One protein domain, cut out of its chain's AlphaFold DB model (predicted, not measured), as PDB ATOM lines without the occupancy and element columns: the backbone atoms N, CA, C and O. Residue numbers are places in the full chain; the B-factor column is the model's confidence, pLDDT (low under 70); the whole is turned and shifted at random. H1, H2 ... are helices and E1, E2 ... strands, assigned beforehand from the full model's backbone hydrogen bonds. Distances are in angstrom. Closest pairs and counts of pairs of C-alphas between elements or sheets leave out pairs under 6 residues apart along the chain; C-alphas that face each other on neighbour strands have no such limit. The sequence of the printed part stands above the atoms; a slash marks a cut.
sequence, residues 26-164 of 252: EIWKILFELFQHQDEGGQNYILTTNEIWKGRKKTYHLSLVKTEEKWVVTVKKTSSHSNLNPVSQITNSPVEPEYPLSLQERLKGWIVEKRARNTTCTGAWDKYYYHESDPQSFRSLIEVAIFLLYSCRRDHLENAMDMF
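This is residues 26 to 164 of the 252 residues of an uncharacterized protein of Handroanthus impetiginosus (UniProt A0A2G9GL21). What shape does the backbone make? One seven-stranded antiparallel sheet curls like part of a barrel round helix H2, with H3 at the open side by the edge strands E4 and E7. Residues 118 to 123, between E5 and E6, stick out, and residues 79 to 102 form a long stretch with no named element. What is it made of? The 139 printed residues hold seven named strands and three named helices, E1 E2 E3 E4 H1 E5 E6 E7 H2 H3 along the chain; the sheet's order is E4 E3 E2 E1 E5 E6 E7, and the class is mixed. How large is it? It is compact, with a radius of gyration of the C-alphas of 15.5 A and spans of 48 by 35 by 27 A.

Where do the first strands run? E1, residues 26 to 39, begins at C-alpha 26 (115.389, 182.420, 119.229), is 37.7 A long and bends by 55 degrees at residue 29. E2, residues 42 to 51, is 28.7 A long; E3, residues 56 to 66, is 31.8 A; E4, residues 71 to 78, is 21.6 A. What follows? H1 is residues 103 to 106; E5, residues 110 to 116, and E6, residues 125 to 131, are each 19.9 A long. E7 is residues 134 to 138, H2 is residues 141 to 150, and H3, residues 154 to 162, ends at C-alpha 162 (140.534, 163.218, 123.137).

How are the strands joined? E1 to E4 form one meander, each strand the antiparallel neighbour of the one before, and E5 to E7 another. Within hydrogen-bond range are N 35 and O 46 at 2.8 A across E1 and E2, N 74 and O 63 at 2.8 A across E4 and E3, and N 129 and O 138 at 2.8 A across E6 and E7. The pairing of E1 is staggered: residues 26 to 30 pair with E5, with N 28 and O 112 at 3.0 A, and residues 30 to 39 with E2. Where are the helices? The sheet curls round H2; the closest C-alphas of E4 and H2 are those of Val 75 and Ile 142, 6.8 A apart. H1 only grazes the sheet and touches H2, with the closest C-alphas, Arg 106 and Leu 148, 5.9 A apart. H3 only just touches H2, with 3 pairs of C-alphas within 8 A, the closest Glu 143 and Arg 154 at 7.7 A, about perpendicular at 84 degrees. Are the helix backbones regular in their pairs? Every O i to N i+4 pair is within hydrogen-bond range in H2 and 3 of 5 in H3, while H1 is too short for such a pair.

How far does it reach? The two C-alphas farthest apart, those of Glu 40 and Thr 120, are 49.6 A apart. Is anything missing or long? The printed part has no cut, and the link from E4 to H1, 24 residues, is long. Where is confidence low? The mean pLDDT of the printed part is 83.1, and residues 81 to 82, 92 to 94, 120 to 122, 160 and 163 to 164 are under 70.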
ATOM      1  N   GLU A  26     115.888 182.813 120.545       92.56
ATOM      2  CA  GLU A  26     115.389 182.420 119.229       92.56
ATOM      3  C   GLU A  26     115.512 180.897 119.129       92.56
ATOM      4  O   GLU A  26     116.589 180.354 119.378       92.56
ATOM      5  N   ILE A  27     114.420 180.209 118.791       93.94
ATOM      6  CA  ILE A  27     114.384 178.750 118.630       93.94
ATOM      7  C   ILE A  27     113.891 178.431 117.222       93.94
ATOM      8  O   ILE A  27     112.872 178.967 116.789       93.94
ATOM      9  N   TRP A  28     114.584 177.546 116.511       94.44
ATOM     10  CA  TRP A  28     114.151 177.085 115.190       94.44
ATOM     11  C   TRP A  28     114.562 175.639 114.921       94.44
ATOM     12  O   TRP A  28     115.486 175.113 115.537       94.44
ATOM     13  N   LYS A  29     113.874 174.988 113.976       94.38
ATOM     14  CA  LYS A  29     114.227 173.640 113.514       94.38
ATOM     15  C   LYS A  29     115.278 173.699 112.409       94.38
ATOM     16  O   LYS A  29     115.257 174.603 111.567       94.38
ATOM     17  N   ILE A  30     116.171 172.719 112.405       94.19
ATOM     18  CA  ILE A  30     117.189 172.532 111.372       94.19
ATOM     19  C   ILE A  30     117.118 171.097 110.852       94.19
ATOM     20  O   ILE A  30     116.814 170.170 111.601       94.19
ATOM     21  N   LEU A  31     117.358 170.924 109.556       91.44
ATOM     22  CA  LEU A  31     117.496 169.608 108.940       91.44
ATOM     23  C   LEU A  31     118.944 169.419 108.510       91.44
ATOM     24  O   LEU A  31     119.520 170.313 107.883       91.44
ATOM     25  N   PHE A  32     119.500 168.256 108.826       93.56
ATOM     26  CA  PHE A  32     120.806 167.847 108.346       93.56
ATOM     27  C   PHE A  32     120.649 166.887 107.172       93.56
ATOM     28  O   PHE A  32     119.859 165.947 107.227       93.56
ATOM     29  N   GLU A  33     121.428 167.106 106.119       91.75
ATOM     30  CA  GLU A  33     121.588 166.135 105.037       91.75
ATOM     31  C   GLU A  33     123.074 165.809 104.931       91.75
ATOM     32  O   GLU A  33     123.907 166.716 104.828       91.75
ATOM     33  N   LEU A  34     123.394 164.518 104.996       91.56
ATOM     34  CA  LEU A  34     124.755 164.007 104.930       91.56
ATOM     35  C   LEU A  34     124.997 163.396 103.550       91.56
ATOM     36  O   LEU A  34     124.205 162.584 103.077       91.56
ATOM     37  N   PHE A  35     126.108 163.760 102.925       88.44
ATOM     38  CA  PHE A  35     126.550 163.233 101.641       88.44
ATOM     39  C   PHE A  35     127.938 162.620 101.785       88.44
ATOM     40  O   PHE A  35     128.720 163.061 102.625       88.44
ATOM     41  N   GLN A  36     128.254 161.624 100.962       87.06
ATOM     42  CA  GLN A  36     129.584 161.027 100.919       87.06
ATOM     43  C   GLN A  36     130.334 161.660  99.762       87.06
ATOM     44  O   GLN A  36     129.838 161.689  98.635       87.06
ATOM     45  N   HIS A  37     131.530 162.148 100.049       81.81
ATOM     46  CA  HIS A  37     132.452 162.643  99.049       81.81
ATOM     47  C   HIS A  37     133.589 161.632  98.919       81.81
ATOM     48  O   HIS A  37     134.307 161.360  99.883       81.81
ATOM     49  N   GLN A  38     133.720 161.029  97.739       79.62
ATOM     50  CA  GLN A  38     134.864 160.177  97.438       79.62
ATOM     51  C   GLN A  38     136.035 161.086  97.075       79.62
ATOM     52  O   GLN A  38     135.978 161.793  96.076       79.62
ATOM     53  N   ASP A  39     137.060 161.084  97.917       79.38
ATOM     54  CA  ASP A  39     138.327 161.761  97.656       79.38
ATOM     55  C   ASP A  39     139.466 160.767  97.898       79.38
ATOM     56  O   ASP A  39     139.308 159.823  98.677       79.38
ATOM     57  N   GLU A  40     140.616 160.973  97.259       78.00
ATOM     58  CA  GLU A  40     141.724 160.002  97.230       78.00
ATOM     59  C   GLU A  40     142.411 159.794  98.601       78.00
ATOM     60  O   GLU A  40     143.252 158.910  98.750       78.00
ATOM     61  N   GLY A  41     142.030 160.562  99.631       70.12
ATOM     62  CA  GLY A  41     142.696 160.606 100.940       70.12
ATOM     63  C   GLY A  41     141.880 160.166 102.162       70.12
ATOM     64  O   GLY A  41     142.360 160.346 103.281       70.12
ATOM     65  N   GLY A  42     140.663 159.625 102.016       72.69
ATOM     66  CA  GLY A  42     139.887 159.129 103.164       72.69
ATOM     67  C   GLY A  42     138.368 159.256 103.043       72.69
ATOM     68  O   GLY A  42     137.819 159.477 101.965       72.69
ATOM     69  N   GLN A  43     137.670 159.095 104.173       77.50
ATOM     70  CA  GLN A  43     136.215 159.245 104.234       77.50
ATOM     71  C   GLN A  43     135.839 160.716 104.417       77.50
ATOM     72  O   GLN A  43     135.850 161.243 105.528       77.50
ATOM     73  N   ASN A  44     135.473 161.382 103.328       82.00
ATOM     74  CA  ASN A  44     134.956 162.740 103.393       82.00
ATOM     75  C   ASN A  44     133.429 162.721 103.368       82.00
ATOM     76  O   ASN A  44     132.804 161.997 102.590       82.00
ATOM     77  N   TYR A  45     132.828 163.535 104.228       84.25
ATOM     78  CA  TYR A  45     131.389 163.716 104.286       84.25
ATOM     79  C   TYR A  45     131.051 165.190 104.074       84.25
ATOM     80  O   TYR A  45     131.817 166.094 104.392       84.25
ATOM     81  N   ILE A  46     129.876 165.467 103.538       84.06
ATOM     82  CA  ILE A  46     129.374 166.834 103.423       84.06
ATOM     83  C   ILE A  46     128.090 166.906 104.216       84.06
ATOM     84  O   ILE A  46     127.158 166.147 103.968       84.06
ATOM     85  N   LEU A  47     128.064 167.802 105.197       87.75
ATOM     86  CA  LEU A  47     126.910 168.060 106.036       87.75
ATOM     87  C   LEU A  47     126.285 169.372 105.602       87.75
ATOM     88  O   LEU A  47     126.751 170.466 105.923       87.75
ATOM     89  N   THR A  48     125.190 169.269 104.874       86.00
ATOM     90  CA  THR A  48     124.360 170.440 104.618       86.00
ATOM     91  C   THR A  48     123.403 170.645 105.779       86.00
ATOM     92  O   THR A  48     122.874 169.696 106.359       86.00
ATOM     93  N   THR A  49     123.190 171.910 106.115       86.25
ATOM     94  CA  THR A  49     122.244 172.336 107.135       86.25
ATOM     95  C   THR A  49     121.207 173.245 106.496       86.25
ATOM     96  O   THR A  49     121.539 174.249 105.858       86.25
ATOM     97  N   ASN A  50     119.941 172.893 106.656       82.81
ATOM     98  CA  ASN A  50     118.825 173.665 106.127       82.81
ATOM     99  C   ASN A  50     118.119 174.361 107.299       82.81
ATOM    100  O   ASN A  50     117.418 173.710 108.079       82.81
ATOM    101  N   GLU A  51     118.325 175.676 107.454       84.38
ATOM    102  CA  GLU A  51     117.647 176.486 108.477       84.38
ATOM    103  C   GLU A  51     116.228 176.832 107.989       84.38
ATOM    104  O   GLU A  51     116.030 177.778 107.222       84.38
ATOM    105  N   ILE A  52     115.228 176.068 108.450       75.12
ATOM    106  CA  ILE A  52     113.848 176.116 107.926       75.12
ATOM    107  C   ILE A  52     113.233 177.515 108.060       75.12
ATOM    108  O   ILE A  52     112.637 178.019 107.114       75.12
ATOM    109  N   TRP A  53     113.415 178.175 109.209       70.75
ATOM    110  CA  TRP A  53     112.789 179.475 109.496       70.75
ATOM    111  C   TRP A  53     113.235 180.596 108.545       70.75
ATOM    112  O   TRP A  53     112.469 181.514 108.270       70.75
ATOM    113  N   LYS A  54     114.476 180.547 108.048       76.06
ATOM    114  CA  LYS A  54     115.037 181.613 107.203       76.06
ATOM    115  C   LYS A  54     115.032 181.268 105.717       76.06
ATOM    116  O   LYS A  54     115.468 182.094 104.924       76.06
ATOM    117  N   GLY A  55     114.640 180.043 105.349       75.25
ATOM    118  CA  GLY A  55     114.838 179.520 103.994       75.25
ATOM    119  C   GLY A  55     116.308 179.528 103.547       75.25
ATOM    120  O   GLY A  55     116.592 179.405 102.361       75.25
ATOM    121  N   ARG A  56     117.253 179.706 104.483       77.00
ATOM    122  CA  ARG A  56     118.685 179.797 104.190       77.00
ATOM    123  C   ARG A  56     119.290 178.404 104.298       77.00
ATOM    124  O   ARG A  56     119.254 177.778 105.361       77.00
ATOM    125  N   LYS A  57     119.879 177.939 103.201       80.31
ATOM    126  CA  LYS A  57     120.702 176.729 103.174       80.31
ATOM    127  C   LYS A  57     122.148 177.112 103.464       80.31
ATOM    128  O   LYS A  57     122.682 178.034 102.853       80.31
ATOM    129  N   LYS A  58     122.776 176.422 104.413       81.94
ATOM    130  CA  LYS A  58     124.208 176.544 104.699       81.94
ATOM    131  C   LYS A  58     124.859 175.190 104.511       81.94
ATOM    132  O   LYS A  58     124.410 174.203 105.094       81.94
ATOM    133  N   THR A  59     125.925 175.152 103.730       78.94
ATOM    134  CA  THR A  59     126.666 173.923 103.454       78.94
ATOM    135  C   THR A  59     127.962 173.915 104.248       78.94
ATOM    136  O   THR A  59     128.707 174.898 104.255       78.94
ATOM    137  N   TYR A  60     128.218 172.802 104.930       80.12
ATOM    138  CA  TYR A  60     129.455 172.570 105.656       80.12
ATOM    139  C   TYR A  60     130.117 171.292 105.138       80.12
ATOM    140  O   TYR A  60     129.506 170.230 105.048       80.12
ATOM    141  N   HIS A  61     131.392 171.389 104.802       77.81
ATOM    142  CA  HIS A  61     132.239 170.256 104.482       77.81
ATOM    143  C   HIS A  61     132.752 169.633 105.782       77.81
ATOM    144  O   HIS A  61     133.387 170.327 106.581       77.81
ATOM    145  N   LEU A  62     132.463 168.347 105.997       80.88
ATOM    146  CA  LEU A  62     132.961 167.559 107.122       80.88
ATOM    147  C   LEU A  62     134.059 166.610 106.639       80.88
ATOM    148  O   LEU A  62     133.800 165.504 106.163       80.88
ATOM    149  N   SER A  63     135.309 167.008 106.809       78.38
ATOM    150  CA  SER A  63     136.416 166.086 106.569       78.38
ATOM    151  C   SER A  63     136.661 165.269 107.824       78.38
ATOM    152  O   SER A  63     136.974 165.836 108.873       78.38
ATOM    153  N   LEU A  64     136.521 163.951 107.704       76.25
ATOM    154  CA  LEU A  64     136.917 163.010 108.734       76.25
ATOM    155  C   LEU A  64     138.186 162.293 108.267       76.25
ATOM    156  O   LEU A  64     138.146 161.369 107.458       76.25
ATOM    157  N   VAL A  65     139.327 162.731 108.785       76.12
ATOM    158  CA  VAL A  65     140.630 162.169 108.420       76.12
ATOM    159  C   VAL A  65     141.123 161.306 109.569       76.12
ATOM    160  O   VAL A  65     141.184 161.766 110.706       76.12
ATOM    161  N   LYS A  66     141.468 160.048 109.289       72.56
ATOM    162  CA  LYS A  66     142.160 159.196 110.257       72.56
ATOM    163  C   LYS A  66     143.659 159.472 110.156       72.56
ATOM    164  O   LYS A  66     144.237 159.246 109.096       72.56
ATOM    165  N   THR A  67     144.272 159.951 111.230       79.06
ATOM    166  CA  THR A  67     145.731 159.994 111.374       79.06
ATOM    167  C   THR A  67     146.212 158.736 112.101       79.06
ATOM    168  O   THR A  67     145.407 157.897 112.511       79.06
ATOM    169  N   GLU A  68     147.527 158.563 112.234       79.69
ATOM    170  CA  GLU A  68     148.107 157.388 112.901       79.69
ATOM    171  C   GLU A  68     147.648 157.252 114.363       79.69
ATOM    172  O   GLU A  68     147.466 156.138 114.850       79.69
ATOM    173  N   GLU A  69     147.389 158.374 115.037       78.00
ATOM    174  CA  GLU A  69     147.100 158.406 116.475       78.00
ATOM    175  C   GLU A  69     145.633 158.700 116.794       78.00
ATOM    176  O   GLU A  69     145.145 158.339 117.865       78.00
ATOM    177  N   LYS A  70     144.915 159.370 115.886       80.75
ATOM    178  CA  LYS A  70     143.604 159.938 116.198       80.75
ATOM    179  C   LYS A  70     142.752 160.161 114.960       80.75
ATOM    180  O   LYS A  70     143.213 160.124 113.824       80.75
ATOM    181  N   TRP A  71     141.473 160.391 115.175       77.69
ATOM    182  CA  TRP A  71     140.611 160.888 114.120       77.69
ATOM    183  C   TRP A  71     140.611 162.411 114.155       77.69
ATOM    184  O   TRP A  71     140.823 163.024 115.186       77.69
ATOM    185  N   VAL A  72     140.389 163.061 113.026       79.81
ATOM    186  CA  VAL A  72     140.327 164.517 112.952       79.81
ATOM    187  C   VAL A  72     139.049 164.882 112.230       79.81
ATOM    188  O   VAL A  72     138.876 164.547 111.059       79.81
ATOM    189  N   VAL A  73     138.157 165.581 112.932       83.00
ATOM    190  CA  VAL A  73     136.944 166.152 112.344       83.00
ATOM    191  C   VAL A  73     137.215 167.614 112.035       83.00
ATOM    192  O   VAL A  73     137.412 168.425 112.936       83.00
ATOM    193  N   THR A  74     137.201 167.963 110.754       83.06
ATOM    194  CA  THR A  74     137.303 169.352 110.305       83.06
ATOM    195  C   THR A  74     135.983 169.784 109.697       83.06
ATOM    196  O   THR A  74     135.437 169.094 108.839       83.06
ATOM    197  N   VAL A  75     135.486 170.947 110.116       82.81
ATOM    198  CA  VAL A  75     134.243 171.536 109.613       82.81
ATOM    199  C   VAL A  75     134.583 172.826 108.882       82.81
ATOM    200  O   VAL A  75     135.074 173.766 109.499       82.81
ATOM    201  N   LYS A  76     134.323 172.889 107.575       84.38
ATOM    202  CA  LYS A  76     134.549 174.097 106.763       84.38
ATOM    203  C   LYS A  76     133.244 174.557 106.130       84.38
ATOM    204  O   LYS A  76     132.547 173.757 105.524       84.38
ATOM    205  N   LYS A  77     132.902 175.841 106.249       84.25
ATOM    206  CA  LYS A  77     131.773 176.437 105.512       84.25
ATOM    207  C   LYS A  77     132.150 176.484 104.027       84.25
ATOM    208  O   LYS A  77     133.244 176.941 103.705       84.25
ATOM    209  N   THR A  78     131.276 176.020 103.136       82.31
ATOM    210  CA  THR A  78     131.504 176.085 101.684       82.31
ATOM    211  C   THR A  78     130.317 176.741 100.988       82.31
ATOM    212  O   THR A  78     129.167 176.561 101.389       82.31
ATOM    213  N   SER A  79     130.597 177.538  99.958       78.50
ATOM    214  CA  SER A  79     129.583 178.206  99.130       78.50
ATOM    215  C   SER A  79     129.174 177.378  97.910       78.50
ATOM    216  O   SER A  79     128.095 177.590  97.365       78.50
ATOM    217  N   SER A  80     130.007 176.427  97.480       73.00
ATOM    218  CA  SER A  80     129.760 175.618  96.290       73.00
ATOM    219  C   SER A  80     129.034 174.310  96.610       73.00
ATOM    220  O   SER A  80     129.343 173.601  97.572       73.00
ATOM    221  N   HIS A  81     128.065 173.987  95.755       62.69
ATOM    222  CA  HIS A  81     127.403 172.690  95.701       62.69
ATOM    223  C   HIS A  81     128.063 171.867  94.592       62.69
ATOM    224  O   HIS A  81     127.844 172.128  93.412       62.69
ATOM    225  N   SER A  82     128.896 170.894  94.953       68.12
ATOM    226  CA  SER A  82     129.310 169.848  94.015       68.12
ATOM    227  C   SER A  82     128.174 168.832  93.820       68.12
ATOM    228  O   SER A  82     127.198 168.808  94.575       68.12
ATOM    229  N   ASN A  83     128.272 167.998  92.782       70.94
ATOM    230  CA  ASN A  83     127.340 166.892  92.560       70.94
ATOM    231  C   ASN A  83     127.563 165.822  93.636       70.94
ATOM    232  O   ASN A  83     128.557 165.100  93.594       70.94
ATOM    233  N   LEU A  84     126.660 165.744  94.614       74.75
ATOM    234  CA  LEU A  84     126.812 164.895  95.795       74.75
ATOM    235  C   LEU A  84     125.706 163.852  95.893       74.75
ATOM    236  O   LEU A  84     124.534 164.148  95.666       74.75
ATOM    237  N   ASN A  85     126.084 162.639  96.297       74.94
ATOM    238  CA  ASN A  85     125.150 161.542  96.526       74.94
ATOM    239  C   ASN A  85     124.752 161.484  98.010       74.94
ATOM    240  O   ASN A  85     125.639 161.452  98.872       74.94
ATOM    241  N   PRO A  86     123.444 161.499  98.335       82.06
ATOM    242  CA  PRO A  86     122.988 161.460  99.718       82.06
ATOM    243  C   PRO A  86     123.345 160.123 100.370       82.06
ATOM    244  O   PRO A  86     123.203 159.057  99.770       82.06
ATOM    245  N   VAL A  87     123.785 160.183 101.624       82.50
ATOM    246  CA  VAL A  87     124.154 159.008 102.417       82.50
ATOM    247  C   VAL A  87     122.944 158.514 103.180       82.50
ATOM    248  O   VAL A  87     122.383 159.216 104.020       82.50
ATOM    249  N   SER A  88     122.567 157.264 102.928       78.00
ATOM    250  CA  SER A  88     121.549 156.575 103.717       78.00
ATOM    251  C   SER A  88     122.139 155.807 104.904       78.00
ATOM    252  O   SER A  88     121.459 155.681 105.924       78.00
ATOM    253  N   GLN A  89     123.388 155.332 104.797       78.06
ATOM    254  CA  GLN A  89     124.087 154.522 105.802       78.06
ATOM    255  C   GLN A  89     125.596 154.828 105.821       78.06
ATOM    256  O   GLN A  89     126.205 155.007 104.770       78.06
ATOM    257  N   ILE A  90     126.210 154.839 107.010       76.75
ATOM    258  CA  ILE A  90     127.671 154.926 107.174       76.75
ATOM    259  C   ILE A  90     128.210 153.497 107.209       76.75
ATOM    260  O   ILE A  90     127.964 152.766 108.164       76.75
ATOM    261  N   THR A  91     128.918 153.080 106.164       70.31
ATOM    262  CA  THR A  91     129.344 151.680 105.992       70.31
ATOM    263  C   THR A  91     130.634 151.316 106.727       70.31
ATOM    264  O   THR A  91     130.979 150.143 106.773       70.31
ATOM    265  N   ASN A  92     131.340 152.280 107.326       68.25
ATOM    266  CA  ASN A  92     132.688 152.070 107.866       68.25
ATOM    267  C   ASN A  92     132.950 152.885 109.146       68.25
ATOM    268  O   ASN A  92     133.976 153.563 109.250       68.25
ATOM    269  N   SER A  93     132.015 152.857 110.103       68.50
ATOM    270  CA  SER A  93     132.261 153.479 111.408       68.50
ATOM    271  C   SER A  93     133.299 152.652 112.186       68.50
ATOM    272  O   SER A  93     133.090 151.456 112.370       68.50
ATOM    273  N   PRO A  94     134.407 153.251 112.658       67.31
ATOM    274  CA  PRO A  94     135.389 152.584 113.518       67.31
ATOM    275  C   PRO A  94     134.849 152.260 114.916       67.31
ATOM    276  O   PRO A  94     135.462 151.476 115.632       67.31
ATOM    277  N   VAL A  95     133.744 152.894 115.311       71.62
ATOM    278  CA  VAL A  95     133.110 152.734 116.619       71.62
ATOM    279  C   VAL A  95     131.727 152.141 116.397       71.62
ATOM    280  O   VAL A  95     130.964 152.643 115.560       71.62
ATOM    281  N   GLU A  96     131.413 151.066 117.117       72.38
ATOM    282  CA  GLU A  96     130.056 150.533 117.134       72.38
ATOM    283  C   GLU A  96     129.122 151.576 117.758       72.38
ATOM    284  O   GLU A  96     129.435 152.128 118.815       72.38
ATOM    285  N   PRO A  97     127.993 151.900 117.110       71.75
ATOM    286  CA  PRO A  97     127.085 152.904 117.631       71.75
ATOM    287  C   PRO A  97     126.500 152.426 118.963       71.75
ATOM    288  O   PRO A  97     125.741 151.462 119.006       71.75
ATOM    289  N   GLU A  98     126.808 153.129 120.049       78.06
ATOM    290  CA  GLU A  98     126.221 152.842 121.365       78.06
ATOM    291  C   GLU A  98     124.777 153.361 121.479       78.06
ATOM    292  O   GLU A  98     124.008 152.924 122.336       78.06
ATOM    293  N   TYR A  99     124.383 154.296 120.609       79.31
ATOM    294  CA  TYR A  99     123.049 154.892 120.617       79.31
ATOM    295  C   TYR A  99     122.068 154.145 119.701       79.31
ATOM    296  O   TYR A  99     122.404 153.881 118.544       79.31
ATOM    297  N   PRO A 100     120.818 153.903 120.142       87.81
ATOM    298  CA  PRO A 100     119.843 153.088 119.409       87.81
ATOM    299  C   PRO A 100     119.249 153.748 118.153       87.81
ATOM    300  O   PRO A 100     118.437 153.124 117.476       87.81
ATOM    301  N   LEU A 101     119.606 154.997 117.839       90.38
ATOM    302  CA  LEU A 101     119.050 155.702 116.683       90.38
ATOM    303  C   LEU A 101     119.796 155.353 115.400       90.38
ATOM    304  O   LEU A 101     121.025 155.453 115.309       90.38
ATOM    305  N   SER A 102     119.025 155.059 114.360       92.69
ATOM    306  CA  SER A 102     119.534 154.971 112.998       92.69
ATOM    307  C   SER A 102     120.098 156.317 112.527       92.69
ATOM    308  O   SER A 102     119.774 157.384 113.052       92.69
ATOM    309  N   LEU A 103     120.939 156.299 111.487       91.69
ATOM    310  CA  LEU A 103     121.465 157.532 110.889       91.69
ATOM    311  C   LEU A 103     120.342 158.479 110.428       91.69
ATOM    312  O   LEU A 103     120.436 159.685 110.619       91.69
ATOM    313  N   GLN A 104     119.266 157.937 109.850       93.38
ATOM    314  CA  GLN A 104     118.143 158.734 109.348       93.38
ATOM    315  C   GLN A 104     117.375 159.440 110.463       93.38
ATOM    316  O   GLN A 104     116.940 160.577 110.280       93.38
ATOM    317  N   GLU A 105     117.212 158.778 111.608       94.75
ATOM    318  CA  GLU A 105     116.621 159.395 112.793       94.75
ATOM    319  C   GLU A 105     117.546 160.477 113.336       94.75
ATOM    320  O   GLU A 105     117.093 161.600 113.529       94.75
ATOM    321  N   ARG A 106     118.848 160.180 113.451       94.25
ATOM    322  CA  ARG A 106     119.853 161.146 113.908       94.25
ATOM    323  C   ARG A 106     119.952 162.381 113.026       94.25
ATOM    324  O   ARG A 106     120.310 163.422 113.542       94.25
ATOM    325  N   LEU A 107     119.675 162.314 111.724       94.69
ATOM    326  CA  LEU A 107     119.728 163.479 110.824       94.69
ATOM    327  C   LEU A 107     118.512 164.418 110.954       94.69
ATOM    328  O   LEU A 107     118.540 165.549 110.459       94.69
ATOM    329  N   LYS A 108     117.438 163.971 111.614       95.00
ATOM    330  CA  LYS A 108     116.164 164.694 111.745       95.00
ATOM    331  C   LYS A 108     115.928 165.126 113.193       95.00
ATOM    332  O   LYS A 108     116.721 164.842 114.072       95.00
ATOM    333  N   GLY A 109     114.854 165.882 113.430       95.44
ATOM    334  CA  GLY A 109     114.443 166.249 114.791       95.44
ATOM    335  C   GLY A 109     115.390 167.219 115.506       95.44
ATOM    336  O   GLY A 109     115.415 167.241 116.732       95.44
ATOM    337  N   TRP A 110     116.172 168.017 114.775       96.94
ATOM    338  CA  TRP A 110     117.086 168.976 115.391       96.94
ATOM    339  C   TRP A 110     116.457 170.344 115.610       96.94
ATOM    340  O   TRP A 110     115.784 170.909 114.742       96.94
ATOM    341  N   ILE A 111     116.753 170.907 116.774       96.12
ATOM    342  CA  ILE A 111     116.323 172.224 117.224       96.12
ATOM    343  C   ILE A 111     117.572 173.030 117.577       96.12
ATOM    344  O   ILE A 111     118.462 172.544 118.270       96.12
ATOM    345  N   VAL A 112     117.638 174.273 117.116       95.69
ATOM    346  CA  VAL A 112     118.691 175.224 117.472       95.69
ATOM    347  C   VAL A 112     118.093 176.305 118.357       95.69
ATOM    348  O   VAL A 112     117.074 176.897 118.009       95.69
ATOM    349  N   GLU A 113     118.740 176.575 119.485       95.50
ATOM    350  CA  GLU A 113     118.432 177.696 120.368       95.50
ATOM    351  C   GLU A 113     119.594 178.685 120.361       95.50
ATOM    352  O   GLU A 113     120.739 178.339 120.659       95.50
ATOM    353  N   LYS A 114     119.293 179.943 120.066       94.06
ATOM    354  CA  LYS A 114     120.225 181.059 120.192       94.06
ATOM    355  C   LYS A 114     119.910 181.808 121.478       94.06
ATOM    356  O   LYS A 114     118.802 182.319 121.647       94.06
ATOM    357  N   ARG A 115     120.881 181.868 122.391       92.62
ATOM    358  CA  ARG A 115     120.750 182.522 123.700       92.62
ATOM    359  C   ARG A 115     121.661 183.731 123.784       92.62
ATOM    360  O   ARG A 115     122.854 183.616 123.514       92.62
ATOM    361  N   ALA A 116     121.119 184.869 124.203       90.38
ATOM    362  CA  ALA A 116     121.942 186.024 124.536       90.38
ATOM    363  C   ALA A 116     122.795 185.714 125.777       90.38
ATOM    364  O   ALA A 116     122.293 185.171 126.768       90.38
ATOM    365  N   ARG A 117     124.080 186.084 125.756       88.44
ATOM    366  CA  ARG A 117     124.913 186.044 126.962       88.44
ATOM    367  C   ARG A 117     124.390 187.082 127.954       88.44
ATOM    368  O   ARG A 117     124.186 188.240 127.607       88.44
ATOM    369  N   ASN A 118     124.215 186.683 129.216       78.88
ATOM    370  CA  ASN A 118     123.734 187.564 130.295       78.88
ATOM    371  C   ASN A 118     124.707 188.717 130.639       78.88
ATOM    372  O   ASN A 118     124.420 189.515 131.532       78.88
ATOM    373  N   THR A 119     125.867 188.799 129.987       78.06
ATOM    374  CA  THR A 119     126.853 189.864 130.177       78.06
ATOM    375  C   THR A 119     126.376 191.146 129.495       78.06
ATOM    376  O   THR A 119     126.189 191.187 128.283       78.06
ATOM    377  N   THR A 120     126.187 192.189 130.302       61.78
ATOM    378  CA  THR A 120     125.386 193.409 130.080       61.78
ATOM    379  C   THR A 120     125.693 194.281 128.859       61.78
ATOM    380  O   THR A 120     125.016 195.292 128.700       61.78
ATOM    381  N   CYS A 121     126.668 193.960 128.005       56.34
ATOM    382  CA  CYS A 121     127.191 194.959 127.065       56.34
ATOM    383  C   CYS A 121     127.437 194.488 125.627       56.34
ATOM    384  O   CYS A 121     127.554 195.343 124.761       56.34
ATOM    385  N   THR A 122     127.520 193.187 125.335       66.31
ATOM    386  CA  THR A 122     128.175 192.762 124.080       66.31
ATOM    387  C   THR A 122     127.260 192.195 123.006       66.31
ATOM    388  O   THR A 122     127.759 191.829 121.953       66.31
ATOM    389  N   GLY A 123     125.946 192.075 123.240       79.50
ATOM    390  CA  GLY A 123     125.032 191.506 122.236       79.50
ATOM    391  C   GLY A 123     125.455 190.115 121.740       79.50
ATOM    392  O   GLY A 123     125.018 189.691 120.678       79.50
ATOM    393  N   ALA A 124     126.326 189.426 122.485       86.38
ATOM    394  CA  ALA A 124     126.908 188.159 122.089       86.38
ATOM    395  C   ALA A 124     125.879 187.046 122.262       86.38
ATOM    396  O   ALA A 124     125.148 187.004 123.260       86.38
ATOM    397  N   TRP A 125     125.852 186.127 121.304       90.38
ATOM    398  CA  TRP A 125     124.904 185.024 121.272       90.38
ATOM    399  C   TRP A 125     125.634 183.692 121.244       90.38
ATOM    400  O   TRP A 125     126.547 183.494 120.447       90.38
ATOM    401  N   ASP A 126     125.176 182.761 122.068       92.50
ATOM    402  CA  ASP A 126     125.591 181.367 122.011       92.50
ATOM    403  C   ASP A 126     124.534 180.553 121.263       92.50
ATOM    404  O   ASP A 126     123.333 180.805 121.406       92.50
ATOM    405  N   LYS A 127     124.970 179.563 120.479       94.12
ATOM    406  CA  LYS A 127     124.082 178.595 119.825       94.12
ATOM    407  C   LYS A 127     124.159 177.252 120.536       94.12
ATOM    408  O   LYS A 127     125.247 176.758 120.816       94.12
ATOM    409  N   TYR A 128     122.999 176.660 120.769       96.31
ATOM    410  CA  TYR A 128     122.834 175.330 121.333       96.31
ATOM    411  C   TYR A 128     122.021 174.487 120.358       96.31
ATOM    412  O   TYR A 128     121.050 174.976 119.787       96.31
ATOM    413  N   TYR A 129     122.413 173.235 120.177       96.44
ATOM    414  CA  TYR A 129     121.733 172.275 119.318       96.44
ATOM    415  C   TYR A 129     121.133 171.180 120.197       96.44
ATOM    416  O   TYR A 129     121.794 170.685 121.107       96.44
ATOM    417  N   TYR A 130     119.893 170.811 119.916       96.50
ATOM    418  CA  TYR A 130     119.130 169.792 120.624       96.50
ATOM    419  C   TYR A 130     118.590 168.801 119.609       96.50
ATOM    420  O   TYR A 130     118.139 169.208 118.538       96.50
ATOM    421  N   HIS A 131     118.593 167.523 119.957       96.19
ATOM    422  CA  HIS A 131     117.931 166.488 119.178       96.19
ATOM    423  C   HIS A 131     116.660 166.060 119.922       96.19
ATOM    424  O   HIS A 131     116.708 165.830 121.121       96.19
ATOM    425  N   GLU A 132     115.511 165.947 119.255       95.81
ATOM    426  CA  GLU A 132     114.220 165.663 119.915       95.81
ATOM    427  C   GLU A 132     114.226 164.347 120.720       95.81
ATOM    428  O   GLU A 132     113.535 164.233 121.730       95.81
ATOM    429  N   SER A 133     115.028 163.365 120.304       94.00
ATOM    430  CA  SER A 133     115.184 162.089 121.017       94.00
ATOM    431  C   SER A 133     116.289 162.083 122.079       94.00
ATOM    432  O   SER A 133     116.402 161.093 122.797       94.00
ATOM    433  N   ASP A 134     117.109 163.136 122.175       90.25
ATOM    434  CA  ASP A 134     118.218 163.214 123.129       90.25
ATOM    435  C   ASP A 134     118.063 164.436 124.056       90.25
ATOM    436  O   ASP A 134     118.018 165.570 123.577       90.25
ATOM    437  N   PRO A 135     118.005 164.263 125.390       90.19
ATOM    438  CA  PRO A 135     117.931 165.399 126.311       90.19
ATOM    439  C   PRO A 135     119.194 166.277 126.310       90.19
ATOM    440  O   PRO A 135     119.198 167.362 126.899       90.19
ATOM    441  N   GLN A 136     120.285 165.812 125.706       92.00
ATOM    442  CA  GLN A 136     121.566 166.486 125.726       92.00
ATOM    443  C   GLN A 136     121.643 167.639 124.724       92.00
ATOM    444  O   GLN A 136     121.186 167.564 123.585       92.00
ATOM    445  N   SER A 137     122.275 168.731 125.160       94.94
ATOM    446  CA  SER A 137     122.570 169.877 124.304       94.94
ATOM    447  C   SER A 137     124.003 169.830 123.789       94.94
ATOM    448  O   SER A 137     124.942 169.638 124.575       94.94
ATOM    449  N   PHE A 138     124.175 170.146 122.515       94.75
ATOM    450  CA  PHE A 138     125.468 170.348 121.879       94.75
ATOM    451  C   PHE A 138     125.743 171.849 121.722       94.75
ATOM    452  O   PHE A 138     124.824 172.642 121.516       94.75
ATOM    453  N   ARG A 139     127.001 172.266 121.858       94.12
ATOM    454  CA  ARG A 139     127.436 173.676 121.825       94.12
ATOM    455  C   ARG A 139     128.181 174.043 120.546       94.12
ATOM    456  O   ARG A 139     128.489 175.212 120.328       94.12
ATOM    457  N   SER A 140     128.479 173.065 119.695       92.38
ATOM    458  CA  SER A 140     129.164 173.284 118.425       92.38
ATOM    459  C   SER A 140     128.657 172.327 117.351       92.38
ATOM    460  O   SER A 140     128.127 171.256 117.643       92.38
ATOM    461  N   LEU A 141     128.853 172.712 116.090       90.88
ATOM    462  CA  LEU A 141     128.543 171.851 114.951       90.88
ATOM    463  C   LEU A 141     129.480 170.629 114.882       90.88
ATOM    464  O   LEU A 141     129.090 169.602 114.343       90.88
ATOM    465  N   ILE A 142     130.682 170.719 115.467       89.75
ATOM    466  CA  ILE A 142     131.614 169.588 115.599       89.75
ATOM    467  C   ILE A 142     131.010 168.515 116.505       89.75
ATOM    468  O   ILE A 142     130.965 167.353 116.118       89.75
ATOM    469  N   GLU A 143     130.499 168.899 117.680       91.38
ATOM    470  CA  GLU A 143     129.859 167.945 118.593       91.38
ATOM    471  C   GLU A 143     128.649 167.265 117.920       91.38
ATOM    472  O   GLU A 143     128.482 166.050 118.025       91.38
ATOM    473  N   VAL A 144     127.852 168.027 117.155       93.25
ATOM    474  CA  VAL A 144     126.746 167.483 116.348       93.25
ATOM    475  C   VAL A 144     127.260 166.506 115.291       93.25
ATOM    476  O   VAL A 144     126.734 165.407 115.180       93.25
ATOM    477  N   ALA A 145     128.298 166.863 114.532       91.81
ATOM    478  CA  ALA A 145     128.875 165.990 113.513       91.81
ATOM    479  C   ALA A 145     129.371 164.661 114.105       91.81
ATOM    480  O   ALA A 145     129.108 163.605 113.536       91.81
ATOM    481  N   ILE A 146     130.027 164.693 115.269       89.56
ATOM    482  CA  ILE A 146     130.473 163.476 115.958       89.56
ATOM    483  C   ILE A 146     129.262 162.628 116.374       89.56
ATOM    484  O   ILE A 146     129.245 161.428 116.104       89.56
ATOM    485  N   PHE A 147     128.214 163.229 116.946       91.75
ATOM    486  CA  PHE A 147     126.978 162.506 117.272       91.75
ATOM    487  C   PHE A 147     126.320 161.887 116.024       91.75
ATOM    488  O   PHE A 147     125.918 160.722 116.049       91.75
ATOM    489  N   LEU A 148     126.252 162.631 114.914       92.06
ATOM    490  CA  LEU A 148     125.679 162.183 113.639       92.06
ATOM    491  C   LEU A 148     126.471 161.054 112.977       92.06
ATOM    492  O   LEU A 148     125.879 160.216 112.302       92.06
ATOM    493  N   LEU A 149     127.791 161.019 113.151       88.38
ATOM    494  CA  LEU A 149     128.638 159.986 112.558       88.38
ATOM    495  C   LEU A 149     128.710 158.752 113.460       88.38
ATOM    496  O   LEU A 149     128.375 157.652 113.027       88.38
ATOM    497  N   TYR A 150     129.008 158.944 114.743       86.12
ATOM    498  CA  TYR A 150     129.407 157.861 115.647       86.12
ATOM    499  C   TYR A 150     128.345 157.413 116.644       86.12
ATOM    500  O   TYR A 150     128.553 156.425 117.337       86.12
ATOM    501  N   SER A 151     127.212 158.113 116.736       88.38
ATOM    502  CA  SER A 151     126.181 157.818 117.741       88.38
ATOM    503  C   SER A 151     126.738 157.923 119.168       88.38
ATOM    504  O   SER A 151     126.302 157.208 120.062       88.38
ATOM    505  N   CYS A 152     127.720 158.793 119.405       82.69
ATOM    506  CA  CYS A 152     128.285 158.978 120.740       82.69
ATOM    507  C   CYS A 152     127.521 160.065 121.496       82.69
ATOM    508  O   CYS A 152     127.353 161.180 120.993       82.69
ATOM    509  N   ARG A 153     127.097 159.756 122.723       80.44
ATOM    510  CA  ARG A 153     126.573 160.757 123.661       80.44
ATOM    511  C   ARG A 153     127.693 161.671 124.141       80.44
ATOM    512  O   ARG A 153     128.854 161.270 124.156       80.44
ATOM    513  N   ARG A 154     127.368 162.897 124.564       76.94
ATOM    514  CA  ARG A 154     128.377 163.886 124.980       76.94
ATOM    515  C   ARG A 154     129.151 163.512 126.250       76.94
ATOM    516  O   ARG A 154     130.283 163.945 126.390       76.94
ATOM    517  N   ASP A 155     128.586 162.697 127.136       79.75
ATOM    518  CA  ASP A 155     129.309 162.120 128.284       79.75
ATOM    519  C   ASP A 155     130.406 161.134 127.847       79.75
ATOM    520  O   ASP A 155     131.455 161.058 128.474       79.75
ATOM    521  N   HIS A 156     130.208 160.435 126.729       77.06
ATOM    522  CA  HIS A 156     131.222 159.569 126.117       77.06
ATOM    523  C   HIS A 156     132.114 160.340 125.131       77.06
ATOM    524  O   HIS A 156     133.194 159.893 124.746       77.06
ATOM    525  N   LEU A 157     131.663 161.526 124.729       72.06
ATOM    526  CA  LEU A 157     132.345 162.394 123.787       72.06
ATOM    527  C   LEU A 157     133.557 163.069 124.404       72.06
ATOM    528  O   LEU A 157     134.402 163.475 123.638       72.06
ATOM    529  N   GLU A 158     133.694 163.175 125.727       71.25
ATOM    530  CA  GLU A 158     134.956 163.647 126.320       71.25
ATOM    531  C   GLU A 158     136.096 162.675 125.974       71.25
ATOM    532  O   GLU A 158     137.098 163.084 125.392       71.25
ATOM    533  N   ASN A 159     135.866 161.370 126.153       71.31
ATOM    534  CA  ASN A 159     136.816 160.328 125.751       71.31
ATOM    535  C   ASN A 159     137.013 160.282 124.229       71.31
ATOM    536  O   ASN A 159     138.119 160.068 123.738       71.31
ATOM    537  N   ALA A 160     135.936 160.477 123.463       68.62
ATOM    538  CA  ALA A 160     136.023 160.480 122.010       68.62
ATOM    539  C   ALA A 160     136.723 161.750 121.494       68.62
ATOM    540  O   ALA A 160     137.497 161.676 120.551       68.62
ATOM    541  N   MET A 161     136.498 162.915 122.105       70.50
ATOM    542  CA  MET A 161     137.112 164.187 121.723       70.50
ATOM    543  C   MET A 161     138.607 164.197 121.988       70.50
ATOM    544  O   MET A 161     139.319 164.792 121.185       70.50
ATOM    545  N   ASP A 162     139.098 163.482 123.001       71.62
ATOM    546  CA  ASP A 162     140.534 163.218 123.137       71.62
ATOM    547  C   ASP A 162     141.085 162.494 121.895       71.62
ATOM    548  O   ASP A 162     142.177 162.812 121.425       71.62
ATOM    549  N   MET A 163     140.281 161.630 121.262       65.56
ATOM    550  CA  MET A 163     140.583 161.049 119.948       65.56
ATOM    551  C   MET A 163     140.302 161.979 118.756       65.56
ATOM    552  O   MET A 163     140.561 161.560 117.633       65.56
ATOM    553  N   PHE A 164     139.752 163.186 118.946       67.00
ATOM    554  CA  PHE A 164     139.391 164.128 117.871       67.00
ATOM    555  C   PHE A 164     140.090 165.497 117.932       67.00
ATOM    556  O   PHE A 164     139.834 166.353 117.078       67.00
TER     557      PHE A 164